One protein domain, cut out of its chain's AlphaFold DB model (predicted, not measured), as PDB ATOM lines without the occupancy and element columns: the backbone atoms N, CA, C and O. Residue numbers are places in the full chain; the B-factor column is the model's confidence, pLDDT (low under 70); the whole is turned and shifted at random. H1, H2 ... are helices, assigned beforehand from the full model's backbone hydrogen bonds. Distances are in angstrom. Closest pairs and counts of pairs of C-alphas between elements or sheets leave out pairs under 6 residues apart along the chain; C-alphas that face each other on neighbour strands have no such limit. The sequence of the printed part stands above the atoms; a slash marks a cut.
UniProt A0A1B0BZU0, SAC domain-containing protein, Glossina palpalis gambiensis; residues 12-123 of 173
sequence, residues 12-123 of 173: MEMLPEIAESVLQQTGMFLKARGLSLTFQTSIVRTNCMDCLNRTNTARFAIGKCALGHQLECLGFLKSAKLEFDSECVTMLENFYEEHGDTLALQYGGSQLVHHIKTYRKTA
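Overview. This is residues 12 to 123 of the 173 residues of the protein "SAC domain-containing protein" of Glossina palpalis gambiensis (UniProt A0A1B0BZU0). Picture a helical hairpin of two long helices, H2 and H3, with H1 crossing H2 steeply on the side away from H3 and the tiny H4 beside H3. A long loop, residues 27 to 51, leads from H1 to H2. The printed part has 112 residues with four named helices, in the order H1, H2, H3, H4, and no named strand; the class is all helix. It is compact, with a radius of gyration of the C-alphas of 15.1 A, and only just elongated, spanning 46 by 30 by 25 A.

Arrangement. Start with H1, residues 12 to 26, which touches residues 58 to 66 alone of H2, residues 52 to 73. Look at Ala 19 and Ile 62, their closest C-alphas, 4.6 A apart; the helices run the same way at a steep tilt of 62 degrees. H2 and H3, residues 87 to 108, touch as a helical hairpin, running opposite ways at a shallow tilt of 33 degrees, only just short of steep. Their closest C-alphas, those of Asn 56 and Gly 100, are 6.2 A apart. H4, residues 116 to 119, touches residues 93 to 97 alone of H3; the closest C-alphas, of Glu 97 and Ile 116, are 6.2 A apart. H1 is apart from H3 and H4. Every O i to N i+4 pair is within hydrogen-bond range in H2 and H3, against 9 of 11 in H1; H4 is too short for such a pair.

Along the chain. Find C-alpha 12 at (28.240, 10.807, 21.283); from there H1 runs 21.2 A to Thr 26. H2 spans 31.4 A from Leu 52 to Cys 73, and H3 30.9 A from Glu 87 to Gly 108. H4 ends at C-alpha 119, (36.861, 12.419, 20.234), 5.6 A from C-alpha 116.

Size, cuts and confidence. The C-alphas farthest apart, of Gly 34 and Gly 109, are 46.3 A apart. The printed part has no cut; the links H1 to H2 and H2 to H3 are long. Confidence is low, with pLDDT under 70, at residues 12 to 13, 49 to 53, 84 and 106 to 123.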
ATOM      1  N   MET A  12      28.298  10.437  22.699       63.91
ATOM      2  CA  MET A  12      28.240  10.807  21.283       63.91
ATOM      3  C   MET A  12      27.036  10.253  20.515       63.91
ATOM      4  O   MET A  12      26.677  10.834  19.497       63.91
ATOM      5  N   GLU A  13      26.412   9.175  20.982       68.06
ATOM      6  CA  GLU A  13      25.176   8.619  20.414       68.06
ATOM      7  C   GLU A  13      23.935   9.356  20.937       68.06
ATOM      8  O   GLU A  13      22.996   9.562  20.179       68.06
ATOM      9  N   MET A  14      23.959   9.852  22.182       78.00
ATOM     10  CA  MET A  14      22.849  10.636  22.755       78.00
ATOM     11  C   MET A  14      22.847  12.111  22.326       78.00
ATOM     12  O   MET A  14      21.797  12.749  22.257       78.00
ATOM     13  N   LEU A  15      24.021  12.695  22.071       81.81
ATOM     14  CA  LEU A  15      24.144  14.115  21.714       81.81
ATOM     15  C   LEU A  15      23.327  14.524  20.470       81.81
ATOM     16  O   LEU A  15      22.723  15.597  20.519       81.81
ATOM     17  N   PRO A  16      23.268  13.725  19.386       83.69
ATOM     18  CA  PRO A  16      22.406  14.005  18.241       83.69
ATOM     19  C   PRO A  16      20.917  14.088  18.598       83.69
ATOM     20  O   PRO A  16      20.238  14.997  18.135       83.69
ATOM     21  N   GLU A  17      20.415  13.189  19.447       87.44
ATOM     22  CA  GLU A  17      19.001  13.182  19.853       87.44
ATOM     23  C   GLU A  17      18.651  14.416  20.690       87.44
ATOM     24  O   GLU A  17      17.618  15.058  20.487       87.44
ATOM     25  N   ILE A  18      19.551  14.795  21.601       89.56
ATOM     26  CA  ILE A  18      19.406  16.017  22.396       89.56
ATOM     27  C   ILE A  18      19.435  17.246  21.484       89.56
ATOM     28  O   ILE A  18      18.618  18.146  21.654       89.56
ATOM     29  N   ALA A  19      20.358  17.289  20.520       91.44
ATOM     30  CA  ALA A  19      20.463  18.392  19.570       91.44
ATOM     31  C   ALA A  19      19.171  18.575  18.763       91.44
ATOM     32  O   ALA A  19      18.691  19.702  18.641       91.44
ATOM     33  N   GLU A  20      18.580  17.480  18.288       93.06
ATOM     34  CA  GLU A  20      17.318  17.495  17.546       93.06
ATOM     35  C   GLU A  20      16.169  18.054  18.403       93.06
ATOM     36  O   GLU A  20      15.488  19.000  18.005       93.06
ATOM     37  N   SER A  21      16.002  17.536  19.624       93.56
ATOM     38  CA  SER A  21      14.979  18.009  20.570       93.56
ATOM     39  C   SER A  21      15.136  19.497  20.897       93.56
ATOM     40  O   SER A  21      14.165  20.255  20.942       93.56
ATOM     41  N   VAL A  22      16.378  19.941  21.076       92.81
ATOM     42  CA  VAL A  22      16.696  21.339  21.360       92.81
ATOM     43  C   VAL A  22      16.338  22.244  20.182       92.81
ATOM     44  O   VAL A  22      15.730  23.289  20.402       92.81
ATOM     45  N   LEU A  23      16.645  21.851  18.944       93.25
ATOM     46  CA  LEU A  23      16.301  22.657  17.769       93.25
ATOM     47  C   LEU A  23      14.797  22.782  17.552       93.25
ATOM     48  O   LEU A  23      14.329  23.859  17.183       93.25
ATOM     49  N   GLN A  24      14.035  21.725  17.834       92.56
ATOM     50  CA  GLN A  24      12.573  21.774  17.782       92.56
ATOM     51  C   GLN A  24      12.000  22.796  18.774       92.56
ATOM     52  O   GLN A  24      11.003  23.450  18.479       92.56
ATOM     53  N   GLN A  25      12.646  22.973  19.928       93.62
ATOM     54  CA  GLN A  25      12.231  23.946  20.941       93.62
ATOM     55  C   GLN A  25      12.704  25.369  20.627       93.62
ATOM     56  O   GLN A  25      11.978  26.331  20.879       93.62
ATOM     57  N   THR A  26      13.920  25.534  20.100       94.31
ATOM     58  CA  THR A  26      14.484  26.867  19.846       94.31
ATOM     59  C   THR A  26      14.038  27.484  18.532       94.31
ATOM     60  O   THR A  26      14.041  28.712  18.402       94.31
ATOM     61  N   GLY A  27      13.693  26.646  17.556       92.88
ATOM     62  CA  GLY A  27      13.555  27.048  16.166       92.88
ATOM     63  C   GLY A  27      14.889  27.481  15.553       92.88
ATOM     64  O   GLY A  27      15.935  27.510  16.209       92.88
ATOM     65  N   MET A  28      14.840  27.845  14.273       91.94
ATOM     66  CA  MET A  28      15.972  28.397  13.532       91.94
ATOM     67  C   MET A  28      15.525  29.583  12.689       91.94
ATOM     68  O   MET A  28      14.416  29.610  12.145       91.94
ATOM     69  N   PHE A  29      16.420  30.555  12.552       93.75
ATOM     70  CA  PHE A  29      16.248  31.619  11.580       93.75
ATOM     71  C   PHE A  29      16.595  31.103  10.181       93.75
ATOM     72  O   PHE A  29      17.712  30.635   9.954       93.75
ATOM     73  N   LEU A  30      15.654  31.214   9.244       91.19
ATOM     74  CA  LEU A  30      15.854  30.860   7.842       91.19
ATOM     75  C   LEU A  30      15.258  31.948   6.956       91.19
ATOM     76  O   LEU A  30      14.072  32.265   7.040       91.19
ATOM     77  N   LYS A  31      16.085  32.475   6.055       90.81
ATOM     78  CA  LYS A  31      15.660  33.379   4.991       90.81
ATOM     79  C   LYS A  31      16.282  32.922   3.680       90.81
ATOM     80  O   LYS A  31      17.479  33.089   3.473       90.81
ATOM     81  N   ALA A  32      15.458  32.388   2.787       87.88
ATOM     82  CA  ALA A  32      15.865  32.004   1.442       87.88
ATOM     83  C   ALA A  32      14.798  32.416   0.426       87.88
ATOM     84  O   ALA A  32      13.623  32.579   0.759       87.88
ATOM     85  N   ARG A  33      15.203  32.612  -0.829       86.94
ATOM     86  CA  ARG A  33      14.275  32.994  -1.898       86.94
ATOM     87  C   ARG A  33      13.300  31.845  -2.165       86.94
ATOM     88  O   ARG A  33      13.733  30.736  -2.444       86.94
ATOM     89  N   GLY A  34      12.001  32.132  -2.119       85.88
ATOM     90  CA  GLY A  34      10.957  31.129  -2.348       85.88
ATOM     91  C   GLY A  34      10.598  30.286  -1.120       85.88
ATOM     92  O   GLY A  34       9.700  29.459  -1.224       85.88
ATOM     93  N   LEU A  35      11.236  30.518   0.032       86.81
ATOM     94  CA  LEU A  35      10.850  29.924   1.312       86.81
ATOM     95  C   LEU A  35      10.247  30.986   2.235       86.81
ATOM     96  O   LEU A  35      10.641  32.155   2.205       86.81
ATOM     97  N   SER A  36       9.301  30.565   3.071       89.69
ATOM     98  CA  SER A  36       8.761  31.403   4.141       89.69
ATOM     99  C   SER A  36       9.851  31.735   5.159       89.69
ATOM    100  O   SER A  36      10.652  30.879   5.531       89.69
ATOM    101  N   LEU A  37       9.864  32.983   5.622       92.50
ATOM    102  CA  LEU A  37      10.768  33.438   6.675       92.50
ATOM    103  C   LEU A  37      10.438  32.725   7.993       92.50
ATOM    104  O   LEU A  37       9.298  32.797   8.455       92.50
ATOM    105  N   THR A  38      11.431  32.092   8.618       92.44
ATOM    106  CA  THR A  38      11.309  31.527   9.971       92.44
ATOM    107  C   THR A  38      12.217  32.267  10.944       92.44
ATOM    108  O   THR A  38      13.254  32.813  10.559       92.44
ATOM    109  N   PHE A  39      11.834  32.278  12.220       93.81
ATOM    110  CA  PHE A  39      12.584  32.936  13.286       93.81
ATOM    111  C   PHE A  39      13.007  31.931  14.356       93.81
ATOM    112  O   PHE A  39      12.246  31.036  14.720       93.81
ATOM    113  N   GLN A  40      14.212  32.125  14.890       95.94
ATOM    114  CA  GLN A  40      14.638  31.487  16.128       95.94
ATOM    115  C   GLN A  40      13.995  32.227  17.306       95.94
ATOM    116  O   GLN A  40      14.161  33.438  17.442       95.94
ATOM    117  N   THR A  41      13.258  31.505  18.145       95.69
ATOM    118  CA  THR A  41      12.484  32.084  19.253       95.69
ATOM    119  C   THR A  41      13.158  31.893  20.605       95.69
ATOM    120  O   THR A  41      12.860  32.635  21.537       95.69
ATOM    121  N   SER A  42      14.085  30.934  20.717       95.38
ATOM    122  CA  SER A  42      14.791  30.647  21.970       95.38
ATOM    123  C   SER A  42      16.277  30.357  21.761       95.38
ATOM    124  O   SER A  42      16.743  30.134  20.644       95.38
ATOM    125  N   ILE A  43      17.041  30.352  22.857       93.69
ATOM    126  CA  ILE A  43      18.488  30.105  22.855       93.69
ATOM    127  C   ILE A  43      18.864  28.931  23.752       93.69
ATOM    128  O   ILE A  43      18.239  28.689  24.784       93.69
ATOM    129  N   VAL A  44      19.955  28.256  23.397       90.88
ATOM    130  CA  VAL A  44      20.559  27.205  24.219       90.88
ATOM    131  C   VAL A  44      21.701  27.800  25.020       90.88
ATOM    132  O   VAL A  44      22.635  28.374  24.457       90.88
ATOM    133  N   ARG A  45      21.655  27.644  26.342       90.25
ATOM    134  CA  ARG A  45      22.747  28.045  27.231       90.25
ATOM    135  C   ARG A  45      23.451  26.813  27.768       90.25
ATOM    136  O   ARG A  45      22.821  25.926  28.332       90.25
ATOM    137  N   THR A  46      24.768  26.780  27.608       85.25
ATOM    138  CA  THR A  46      25.614  25.710  28.131       85.25
ATOM    139  C   THR A  46      26.562  26.273  29.182       85.25
ATOM    140  O   THR A  46      27.296  27.226  28.921       85.25
ATOM    141  N   ASN A  47      26.538  25.676  30.374       79.81
ATOM    142  CA  ASN A  47      27.398  26.055  31.492       79.81
ATOM    143  C   ASN A  47      28.583  25.097  31.608       79.81
ATOM    144  O   ASN A  47      28.450  23.888  31.411       79.81
ATOM    145  N   CYS A  48      29.734  25.645  31.985       74.50
ATOM    146  CA  CYS A  48      30.953  24.891  32.217       74.50
ATOM    147  C   CYS A  48      31.320  24.943  33.702       74.50
ATOM    148  O   CYS A  48      31.693  26.003  34.187       74.50
ATOM    149  N   MET A  49      31.263  23.807  34.405       54.00
ATOM    150  CA  MET A  49      31.782  23.709  35.782       54.00
ATOM    151  C   MET A  49      33.256  23.269  35.837       54.00
ATOM    152  O   MET A  49      33.928  23.565  36.813       54.00
ATOM    153  N   ASP A  50      33.770  22.598  34.790       54.28
ATOM    154  CA  ASP A  50      35.073  21.906  34.847       54.28
ATOM    155  C   ASP A  50      36.039  22.313  33.706       54.28
ATOM    156  O   ASP A  50      37.176  22.717  33.949       54.28
ATOM    157  N   CYS A  51      35.620  22.193  32.436       61.00
ATOM    158  CA  CYS A  51      36.455  22.510  31.270       61.00
ATOM    159  C   CYS A  51      35.641  22.891  30.020       61.00
ATOM    160  O   CYS A  51      34.641  22.251  29.674       61.00
ATOM    161  N   LEU A  52      36.108  23.930  29.317       69.19
ATOM    162  CA  LEU A  52      35.500  24.475  28.099       69.19
ATOM    163  C   LEU A  52      35.293  23.401  27.013       69.19
ATOM    164  O   LEU A  52      34.305  23.454  26.286       69.19
ATOM    165  N   ASN A  53      36.149  22.374  26.989       68.44
ATOM    166  CA  ASN A  53      36.129  21.258  26.040       68.44
ATOM    167  C   ASN A  53      34.745  20.593  25.927       68.44
ATOM    168  O   ASN A  53      34.183  20.526  24.839       68.44
ATOM    169  N   ARG A  54      34.144  20.168  27.051       75.25
ATOM    170  CA  ARG A  54      32.833  19.474  27.054       75.25
ATOM    171  C   ARG A  54      31.708  20.370  26.542       75.25
ATOM    172  O   ARG A  54      30.783  19.920  25.873       75.25
ATOM    173  N   THR A  55      31.820  21.654  26.856       82.81
ATOM    174  CA  THR A  55      30.858  22.675  26.455       82.81
ATOM    175  C   THR A  55      30.950  22.945  24.954       82.81
ATOM    176  O   THR A  55      29.926  23.095  24.293       82.81
ATOM    177  N   ASN A  56      32.167  22.956  24.404       85.12
ATOM    178  CA  ASN A  56      32.403  23.141  22.977       85.12
ATOM    179  C   ASN A  56      31.901  21.943  22.155       85.12
ATOM    180  O   ASN A  56      31.218  22.141  21.156       85.12
ATOM    181  N   THR A  57      32.123  20.710  22.626       83.19
ATOM    182  CA  THR A  57      31.584  19.493  21.990       83.19
ATOM    183  C   THR A  57      30.055  19.495  21.929       83.19
ATOM    184  O   THR A  57      29.482  19.185  20.887       83.19
ATOM    185  N   ALA A  58      29.376  19.883  23.015       86.44
ATOM    186  CA  ALA A  58      27.915  19.977  23.023       86.44
ATOM    187  C   ALA A  58      27.399  21.035  22.030       86.44
ATOM    188  O   ALA A  58      26.434  20.789  21.310       86.44
ATOM    189  N   ARG A  59      28.069  22.195  21.946       90.12
ATOM    190  CA  ARG A  59      27.730  23.239  20.963       90.12
ATOM    191  C   ARG A  59      27.954  22.765  19.529       90.12
ATOM    192  O   ARG A  59      27.094  23.010  18.692       90.12
ATOM    193  N   PHE A  60      29.046  22.049  19.264       90.25
ATOM    194  CA  PHE A  60      29.310  21.449  17.957       90.25
ATOM    195  C   PHE A  60      28.199  20.474  17.543       90.25
ATOM    196  O   PHE A  60      27.714  20.560  16.420       90.25
ATOM    197  N   ALA A  61      27.745  19.596  18.443       89.56
ATOM    198  CA  ALA A  61      26.665  18.653  18.138       89.56
ATOM    199  C   ALA A  61      25.360  19.368  17.741       89.56
ATOM    200  O   ALA A  61      24.747  19.017  16.732       89.56
ATOM    201  N   ILE A  62      24.981  20.416  18.483       92.00
ATOM    202  CA  ILE A  62      23.812  21.254  18.164       92.00
ATOM    203  C   ILE A  62      24.013  21.977  16.827       92.00
ATOM    204  O   ILE A  62      23.126  21.964  15.977       92.00
ATOM    205  N   GLY A  63      25.193  22.564  16.610       92.88
ATOM    206  CA  GLY A  63      25.533  23.265  15.375       92.88
ATOM    207  C   GLY A  63      25.504  22.361  14.144       92.88
ATOM    208  O   GLY A  63      24.974  22.755  13.111       92.88
ATOM    209  N   LYS A  64      26.011  21.128  14.259       92.44
ATOM    210  CA  LYS A  64      25.962  20.125  13.189       92.44
ATOM    211  C   LYS A  64      24.520  19.773  12.828       92.44
ATOM    212  O   LYS A  64      24.187  19.706  11.649       92.44
ATOM    213  N   CYS A  65      23.673  19.555  13.831       92.44
ATOM    214  CA  CYS A  65      22.256  19.270  13.626       92.44
ATOM    215  C   CYS A  65      21.557  20.449  12.923       92.44
ATOM    216  O   CYS A  65      20.906  20.256  11.898       92.44
ATOM    217  N   ALA A  66      21.801  21.682  13.383       93.62
ATOM    218  CA  ALA A  66      21.228  22.891  12.789       93.62
ATOM    219  C   ALA A  66      21.647  23.066  11.326       93.62
ATOM    220  O   ALA A  66      20.812  23.340  10.465       93.62
ATOM    221  N   LEU A  67      22.930  22.847  11.033       93.38
ATOM    222  CA  LEU A  67      23.463  22.916   9.677       93.38
ATOM    223  C   LEU A  67      22.802  21.887   8.751       93.38
ATOM    224  O   LEU A  67      22.500  22.202   7.603       93.38
ATOM    225  N   GLY A  68      22.534  20.679   9.252       93.06
ATOM    226  CA  GLY A  68      21.832  19.640   8.499       93.06
ATOM    227  C   GLY A  68      20.441  20.089   8.060       93.06
ATOM    228  O   GLY A  68      20.125  20.038   6.871       93.06
ATOM    229  N   HIS A  69      19.648  20.612   8.998       92.94
ATOM    230  CA  HIS A  69      18.314  21.151   8.714       92.94
ATOM    231  C   HIS A  69      18.352  22.361   7.775       92.94
ATOM    232  O   HIS A  69      17.517  22.478   6.882       92.94
ATOM    233  N   GLN A  70      19.331  23.254   7.931       92.06
ATOM    234  CA  GLN A  70      19.504  24.406   7.039       92.06
ATOM    235  C   GLN A  70      19.799  23.969   5.598       92.06
ATOM    236  O   GLN A  70      19.200  24.495   4.662       92.06
ATOM    237  N   LEU A  71      20.694  22.995   5.411       91.88
ATOM    238  CA  LEU A  71      21.049  22.477   4.089       91.88
ATOM    239  C   LEU A  71      19.911  21.680   3.442       91.88
ATOM    240  O   LEU A  71      19.722  21.779   2.230       91.88
ATOM    241  N   GLU A  72      19.134  20.933   4.229       92.00
ATOM    242  CA  GLU A  72      17.909  20.280   3.754       92.00
ATOM    243  C   GLU A  72      16.877  21.314   3.293       92.00
ATOM    244  O   GLU A  72      16.376  21.226   2.174       92.00
ATOM    245  N   CYS A  73      16.618  22.346   4.101       90.06
ATOM    246  CA  CYS A  73      15.675  23.412   3.755       90.06
ATOM    247  C   CYS A  73      16.076  24.153   2.469       90.06
ATOM    248  O   CYS A  73      15.214  24.561   1.696       90.06
ATOM    249  N   LEU A  74      17.379  24.317   2.222       89.75
ATOM    250  CA  LEU A  74      17.913  24.919   0.997       89.75
ATOM    251  C   LEU A  74      17.925  23.960  -0.209       89.75
ATOM    252  O   LEU A  74      18.248  24.388  -1.315       89.75
ATOM    253  N   GLY A  75      17.573  22.686  -0.018       89.69
ATOM    254  CA  GLY A  75      17.511  21.671  -1.071       89.69
ATOM    255  C   GLY A  75      18.854  21.025  -1.425       89.69
ATOM    256  O   GLY A  75      18.934  20.314  -2.425       89.69
ATOM    257  N   PHE A  76      19.909  21.241  -0.630       89.56
ATOM    258  CA  PHE A  76      21.214  20.599  -0.840       89.56
ATOM    259  C   PHE A  76      21.251  19.153  -0.334       89.56
ATOM    260  O   PHE A  76      22.024  18.342  -0.844       89.56
ATOM    261  N   LEU A  77      20.423  18.821   0.662       90.06
ATOM    262  CA  LEU A  77      20.317  17.482   1.240       90.06
ATOM    263  C   LEU A  77      18.888  16.948   1.126       90.06
ATOM    264  O   LEU A  77      17.926  17.704   1.175       90.06
ATOM    265  N   LYS A  78      18.758  15.620   1.020       88.88
ATOM    266  CA  LYS A  78      17.458  14.919   1.046       88.88
ATOM    267  C   LYS A  78      16.906  14.703   2.461       88.88
ATOM    268  O   LYS A  78      15.762  14.294   2.599       88.88
ATOM    269  N   SER A  79      17.756  14.861   3.474       91.31
ATOM    270  CA  SER A  79      17.425  14.717   4.893       91.31
ATOM    271  C   SER A  79      18.408  15.532   5.727       91.31
ATOM    272  O   SER A  79      19.587  15.564   5.366       91.31
ATOM    273  N   ALA A  80      17.994  16.068   6.879       87.69
ATOM    274  CA  ALA A  80      18.845  16.800   7.830       87.69
ATOM    275  C   ALA A  80      20.011  15.995   8.449       87.69
ATOM    276  O   ALA A  80      20.724  16.481   9.331       87.69
ATOM    277  N   LYS A  81      20.243  14.753   8.017       85.75
ATOM    278  CA  LYS A  81      21.339  13.912   8.503       85.75
ATOM    279  C   LYS A  81      22.618  14.189   7.721       85.75
ATOM    280  O   LYS A  81      22.787  13.737   6.594       85.75
ATOM    281  N   LEU A  82      23.546  14.890   8.367       82.94
ATOM    282  CA  LEU A  82      24.909  15.078   7.876       82.94
ATOM    283  C   LEU A  82      25.812  13.912   8.293       82.94
ATOM    284  O   LEU A  82      26.045  13.676   9.487       82.94
ATOM    285  N   GLU A  83      26.380  13.226   7.305       78.06
ATOM    286  CA  GLU A  83      27.420  12.226   7.533       78.06
ATOM    287  C   GLU A  83      28.661  12.873   8.156       78.06
ATOM    288  O   GLU A  83      29.107  13.943   7.735       78.06
ATOM    289  N   PHE A  84      29.225  12.223   9.179       67.94
ATOM    290  CA  PHE A  84      30.415  12.724   9.879       67.94
ATOM    291  C   PHE A  84      31.656  12.819   8.983       67.94
ATOM    292  O   PHE A  84      32.534  13.641   9.242       67.94
ATOM    293  N   ASP A  85      31.715  12.017   7.923       70.38
ATOM    294  CA  ASP A  85      32.835  11.992   6.979       70.38
ATOM    295  C   ASP A  85      32.665  12.999   5.830       70.38
ATOM    296  O   ASP A  85      33.536  13.110   4.971       70.38
ATOM    297  N   SER A  86      31.575  13.775   5.816       82.50
ATOM    298  CA  SER A  86      31.394  14.817   4.806       82.50
ATOM    299  C   SER A  86      32.386  15.970   4.996       82.50
ATOM    300  O   SER A  86      32.729  16.371   6.115       82.50
ATOM    301  N   GLU A  87      32.814  16.559   3.879       84.31
ATOM    302  CA  GLU A  87      33.707  17.722   3.877       84.31
ATOM    303  C   GLU A  87      33.088  18.906   4.635       84.31
ATOM    304  O   GLU A  87      33.769  19.596   5.391       84.31
ATOM    305  N   CYS A  88      31.769  19.080   4.525       87.12
ATOM    306  CA  CYS A  88      31.022  20.103   5.249       87.12
ATOM    307  C   CYS A  88      31.135  19.934   6.774       87.12
ATOM    308  O   CYS A  88      31.415  20.900   7.486       87.12
ATOM    309  N   VAL A  89      30.987  18.704   7.285       87.50
ATOM    310  CA  VAL A  89      31.158  18.432   8.720       87.50
ATOM    311  C   VAL A  89      32.610  18.603   9.141       87.50
ATOM    312  O   VAL A  89      32.851  19.173  10.195       87.50
ATOM    313  N   THR A  90      33.574  18.203   8.313       86.12
ATOM    314  CA  THR A  90      35.005  18.427   8.590       86.12
ATOM    315  C   THR A  90      35.331  19.921   8.705       86.12
ATOM    316  O   THR A  90      36.053  20.346   9.606       86.12
ATOM    317  N   MET A  91      34.759  20.745   7.825       89.56
ATOM    318  CA  MET A  91      34.919  22.198   7.865       89.56
ATOM    319  C   MET A  91      34.285  22.794   9.132       89.56
ATOM    320  O   MET A  91      34.884  23.648   9.784       89.56
ATOM    321  N   LEU A  92      33.113  22.283   9.529       90.75
ATOM    322  CA  LEU A  92      32.455  22.650  10.781       90.75
ATOM    323  C   LEU A  92      33.279  22.227  12.008       90.75
ATOM    324  O   LEU A  92      33.402  22.998  12.954       90.75
ATOM    325  N   GLU A  93      33.864  21.029  12.002       86.62
ATOM    326  CA  GLU A  93      34.751  20.545  13.065       86.62
ATOM    327  C   GLU A  93      35.935  21.499  13.251       86.62
ATOM    328  O   GLU A  93      36.154  21.970  14.365       86.62
ATOM    329  N   ASN A  94      36.631  21.858  12.167       86.62
ATOM    330  CA  ASN A  94      37.750  22.807  12.212       86.62
ATOM    331  C   ASN A  94      37.320  24.179  12.759       86.62
ATOM    332  O   ASN A  94      37.994  24.736  13.622       86.62
ATOM    333  N   PHE A  95      36.164  24.692  12.327       91.50
ATOM    334  CA  PHE A  95      35.620  25.951  12.840       91.50
ATOM    335  C   PHE A  95      35.389  25.906  14.359       91.50
ATOM    336  O   PHE A  95      35.772  26.825  15.084       91.50
ATOM    337  N   TYR A  96      34.780  24.830  14.868       89.75
ATOM    338  CA  TYR A  96      34.552  24.688  16.307       89.75
ATOM    339  C   TYR A  96      35.847  24.418  17.087       89.75
ATOM    340  O   TYR A  96      35.912  24.785  18.262       89.75
ATOM    341  N   GLU A  97      36.875  23.821  16.475       84.62
ATOM    342  CA  GLU A  97      38.216  23.709  17.068       84.62
ATOM    343  C   GLU A  97      38.833  25.098  17.284       84.62
ATOM    344  O   GLU A  97      39.140  25.446  18.425       84.62
ATOM    345  N   GLU A  98      38.902  25.930  16.243       84.50
ATOM    346  CA  GLU A  98      39.458  27.293  16.319       84.50
ATOM    347  C   GLU A  98      38.663  28.206  17.265       84.50
ATOM    348  O   GLU A  98      39.232  28.961  18.064       84.50
ATOM    349  N   HIS A  99      37.330  28.115  17.224       88.06
ATOM    350  CA  HIS A  99      36.452  28.836  18.145       88.06
ATOM    351  C   HIS A  99      36.720  28.435  19.600       88.06
ATOM    352  O   HIS A  99      36.797  29.279  20.495       88.06
ATOM    353  N   GLY A 100      36.898  27.138  19.834       84.25
ATOM    354  CA  GLY A 100      37.245  26.612  21.136       84.25
ATOM    355  C   GLY A 100      38.596  27.132  21.640       84.25
ATOM    356  O   GLY A 100      38.684  27.559  22.793       84.25
ATOM    357  N   ASP A 101      39.621  27.130  20.786       79.25
ATOM    358  CA  ASP A 101      40.969  27.612  21.116       79.25
ATOM    359  C   ASP A 101      40.977  29.101  21.451       79.25
ATOM    360  O   ASP A 101      41.597  29.522  22.432       79.25
ATOM    361  N   THR A 102      40.222  29.892  20.692       81.94
ATOM    362  CA  THR A 102      40.059  31.329  20.935       81.94
ATOM    363  C   THR A 102      39.406  31.586  22.296       81.94
ATOM    364  O   THR A 102      39.889  32.404  23.083       81.94
ATOM    365  N   LEU A 103      38.344  30.843  22.622       80.94
ATOM    366  CA  LEU A 103      37.680  30.940  23.922       80.94
ATOM    367  C   LEU A 103      38.591  30.482  25.071       80.94
ATOM    368  O   LEU A 103      38.586  31.098  26.137       80.94
ATOM    369  N   ALA A 104      39.392  29.431  24.880       75.44
ATOM    370  CA  ALA A 104      40.351  28.982  25.887       75.44
ATOM    371  C   ALA A 104      41.438  30.029  26.139       75.44
ATOM    372  O   ALA A 104      41.784  30.283  27.295       75.44
ATOM    373  N   LEU A 105      41.921  30.690  25.083       73.56
ATOM    374  CA  LEU A 105      42.891  31.772  25.207       73.56
ATOM    375  C   LEU A 105      42.308  32.935  26.014       73.56
ATOM    376  O   LEU A 105      42.978  33.464  26.900       73.56
ATOM    377  N   GLN A 106      41.054  33.300  25.758       69.62
ATOM    378  CA  GLN A 106      40.387  34.394  26.459       69.62
ATOM    379  C   GLN A 106      40.108  34.073  27.937       69.62
ATOM    380  O   GLN A 106      40.355  34.915  28.798       69.62
ATOM    381  N   TYR A 107      39.623  32.865  28.245       66.81
ATOM    382  CA  TYR A 107      39.235  32.479  29.610       66.81
ATOM    383  C   TYR A 107      40.396  31.960  30.465       66.81
ATOM    384  O   TYR A 107      40.435  32.210  31.664       66.81
ATOM    385  N   GLY A 108      41.315  31.201  29.874       61.19
ATOM    386  CA  GLY A 108      42.405  30.523  30.581       61.19
ATOM    387  C   GLY A 108      43.797  31.027  30.214       61.19
ATOM    388  O   GLY A 108      44.777  30.585  30.806       61.19
ATOM    389  N   GLY A 109      43.918  31.930  29.236       60.00
ATOM    390  CA  GLY A 109      45.215  32.394  28.757       60.00
ATOM    391  C   GLY A 109      46.016  31.322  28.017       60.00
ATOM    392  O   GLY A 109      47.219  31.489  27.894       60.00
ATOM    393  N   SER A 110      45.428  30.221  27.547       53.94
ATOM    394  CA  SER A 110      46.132  29.149  26.818       53.94
ATOM    395  C   SER A 110      45.205  28.487  25.793       53.94
ATOM    396  O   SER A 110      43.992  28.616  25.915       53.94
ATOM    397  N   GLN A 111      45.742  27.762  24.809       55.41
ATOM    398  CA  GLN A 111      44.912  27.012  23.845       55.41
ATOM    399  C   GLN A 111      44.188  25.829  24.526       55.41
ATOM    400  O   GLN A 111      44.533  25.463  25.659       55.41
ATOM    401  N   LEU A 112      43.169  25.245  23.873       49.81
ATOM    402  CA  LEU A 112      42.469  24.077  24.417       49.81
ATOM    403  C   LEU A 112      43.414  22.874  24.494       49.81
ATOM    404  O   LEU A 112      44.271  22.660  23.648       49.81
ATOM    405  N   VAL A 113      43.197  22.047  25.516       52.56
ATOM    406  CA  VAL A 113      43.959  20.809  25.758       52.56
ATOM    407  C   VAL A 113      43.289  19.586  25.108       52.56
ATOM    408  O   VAL A 113      43.880  18.523  25.038       52.56
ATOM    409  N   HIS A 114      42.038  19.678  24.637       54.66
ATOM    410  CA  HIS A 114      41.409  18.576  23.894       54.66
ATOM    411  C   HIS A 114      40.670  19.106  22.670       54.66
ATOM    412  O   HIS A 114      39.721  19.881  22.798       54.66
ATOM    413  N   HIS A 115      41.108  18.643  21.502       53.00
ATOM    414  CA  HIS A 115      40.525  18.970  20.208       53.00
ATOM    415  C   HIS A 115      39.289  18.102  19.940       53.00
ATOM    416  O   HIS A 115      39.132  17.011  20.497       53.00
ATOM    417  N   ILE A 116      38.402  18.554  19.054       52.94
ATOM    418  CA  ILE A 116      37.222  17.778  18.644       52.94
ATOM    419  C   ILE A 116      37.670  16.481  17.952       52.94
ATOM    420  O   ILE A 116      37.116  15.413  18.223       52.94
ATOM    421  N   LYS A 117      38.780  16.526  17.208       50.72
ATOM    422  CA  LYS A 117      39.476  15.353  16.654       50.72
ATOM    423  C   LYS A 117      39.916  14.313  17.691       50.72
ATOM    424  O   LYS A 117      39.987  13.129  17.362       50.72
ATOM    425  N   THR A 118      40.148  14.693  18.951       49.59
ATOM    426  CA  THR A 118      40.464  13.740  20.033       49.59
ATOM    427  C   THR A 118      39.285  12.801  20.312       49.59
ATOM    428  O   THR A 118      39.482  11.635  20.652       49.59
ATOM    429  N   TYR A 119      38.050  13.255  20.083       48.69
ATOM    430  CA  TYR A 119      36.861  12.419  20.234       48.69
ATOM    431  C   TYR A 119      36.626  11.459  19.056       48.69
ATOM    432  O   TYR A 119      35.953  10.443  19.234       48.69
ATOM    433  N   ARG A 120      37.234  11.715  17.890       45.50
ATOM    434  CA  ARG A 120      37.137  10.872  16.683       45.50
ATOM    435  C   ARG A 120      38.158   9.718  16.649       45.50
ATOM    436  O   ARG A 120      38.192   8.946  15.698       45.50
ATOM    437  N   LYS A 121      38.984   9.564  17.697       47.06
ATOM    438  CA  LYS A 121      40.037   8.530  17.836       47.06
ATOM    439  C   LYS A 121      41.112   8.513  16.726       47.06
ATOM    440  O   LYS A 121      41.867   7.550  16.648       47.06
ATOM    441  N   THR A 122      41.243   9.548  15.891       45.72
ATOM    442  CA  THR A 122      42.138   9.506  14.709       45.72
ATOM    443  C   THR A 122      43.565  10.014  14.968       45.72
ATOM    444  O   THR A 122      44.437   9.824  14.129       45.72
ATOM    445  N   ALA A 123      43.863  10.625  16.120       46.16
ATOM    446  CA  ALA A 123      45.196  11.189  16.370       46.16
ATOM    447  C   ALA A 123      45.619  11.087  17.845       46.16
ATOM    448  O   ALA A 123      45.715  12.084  18.553       46.16
TER     449      ALA A 123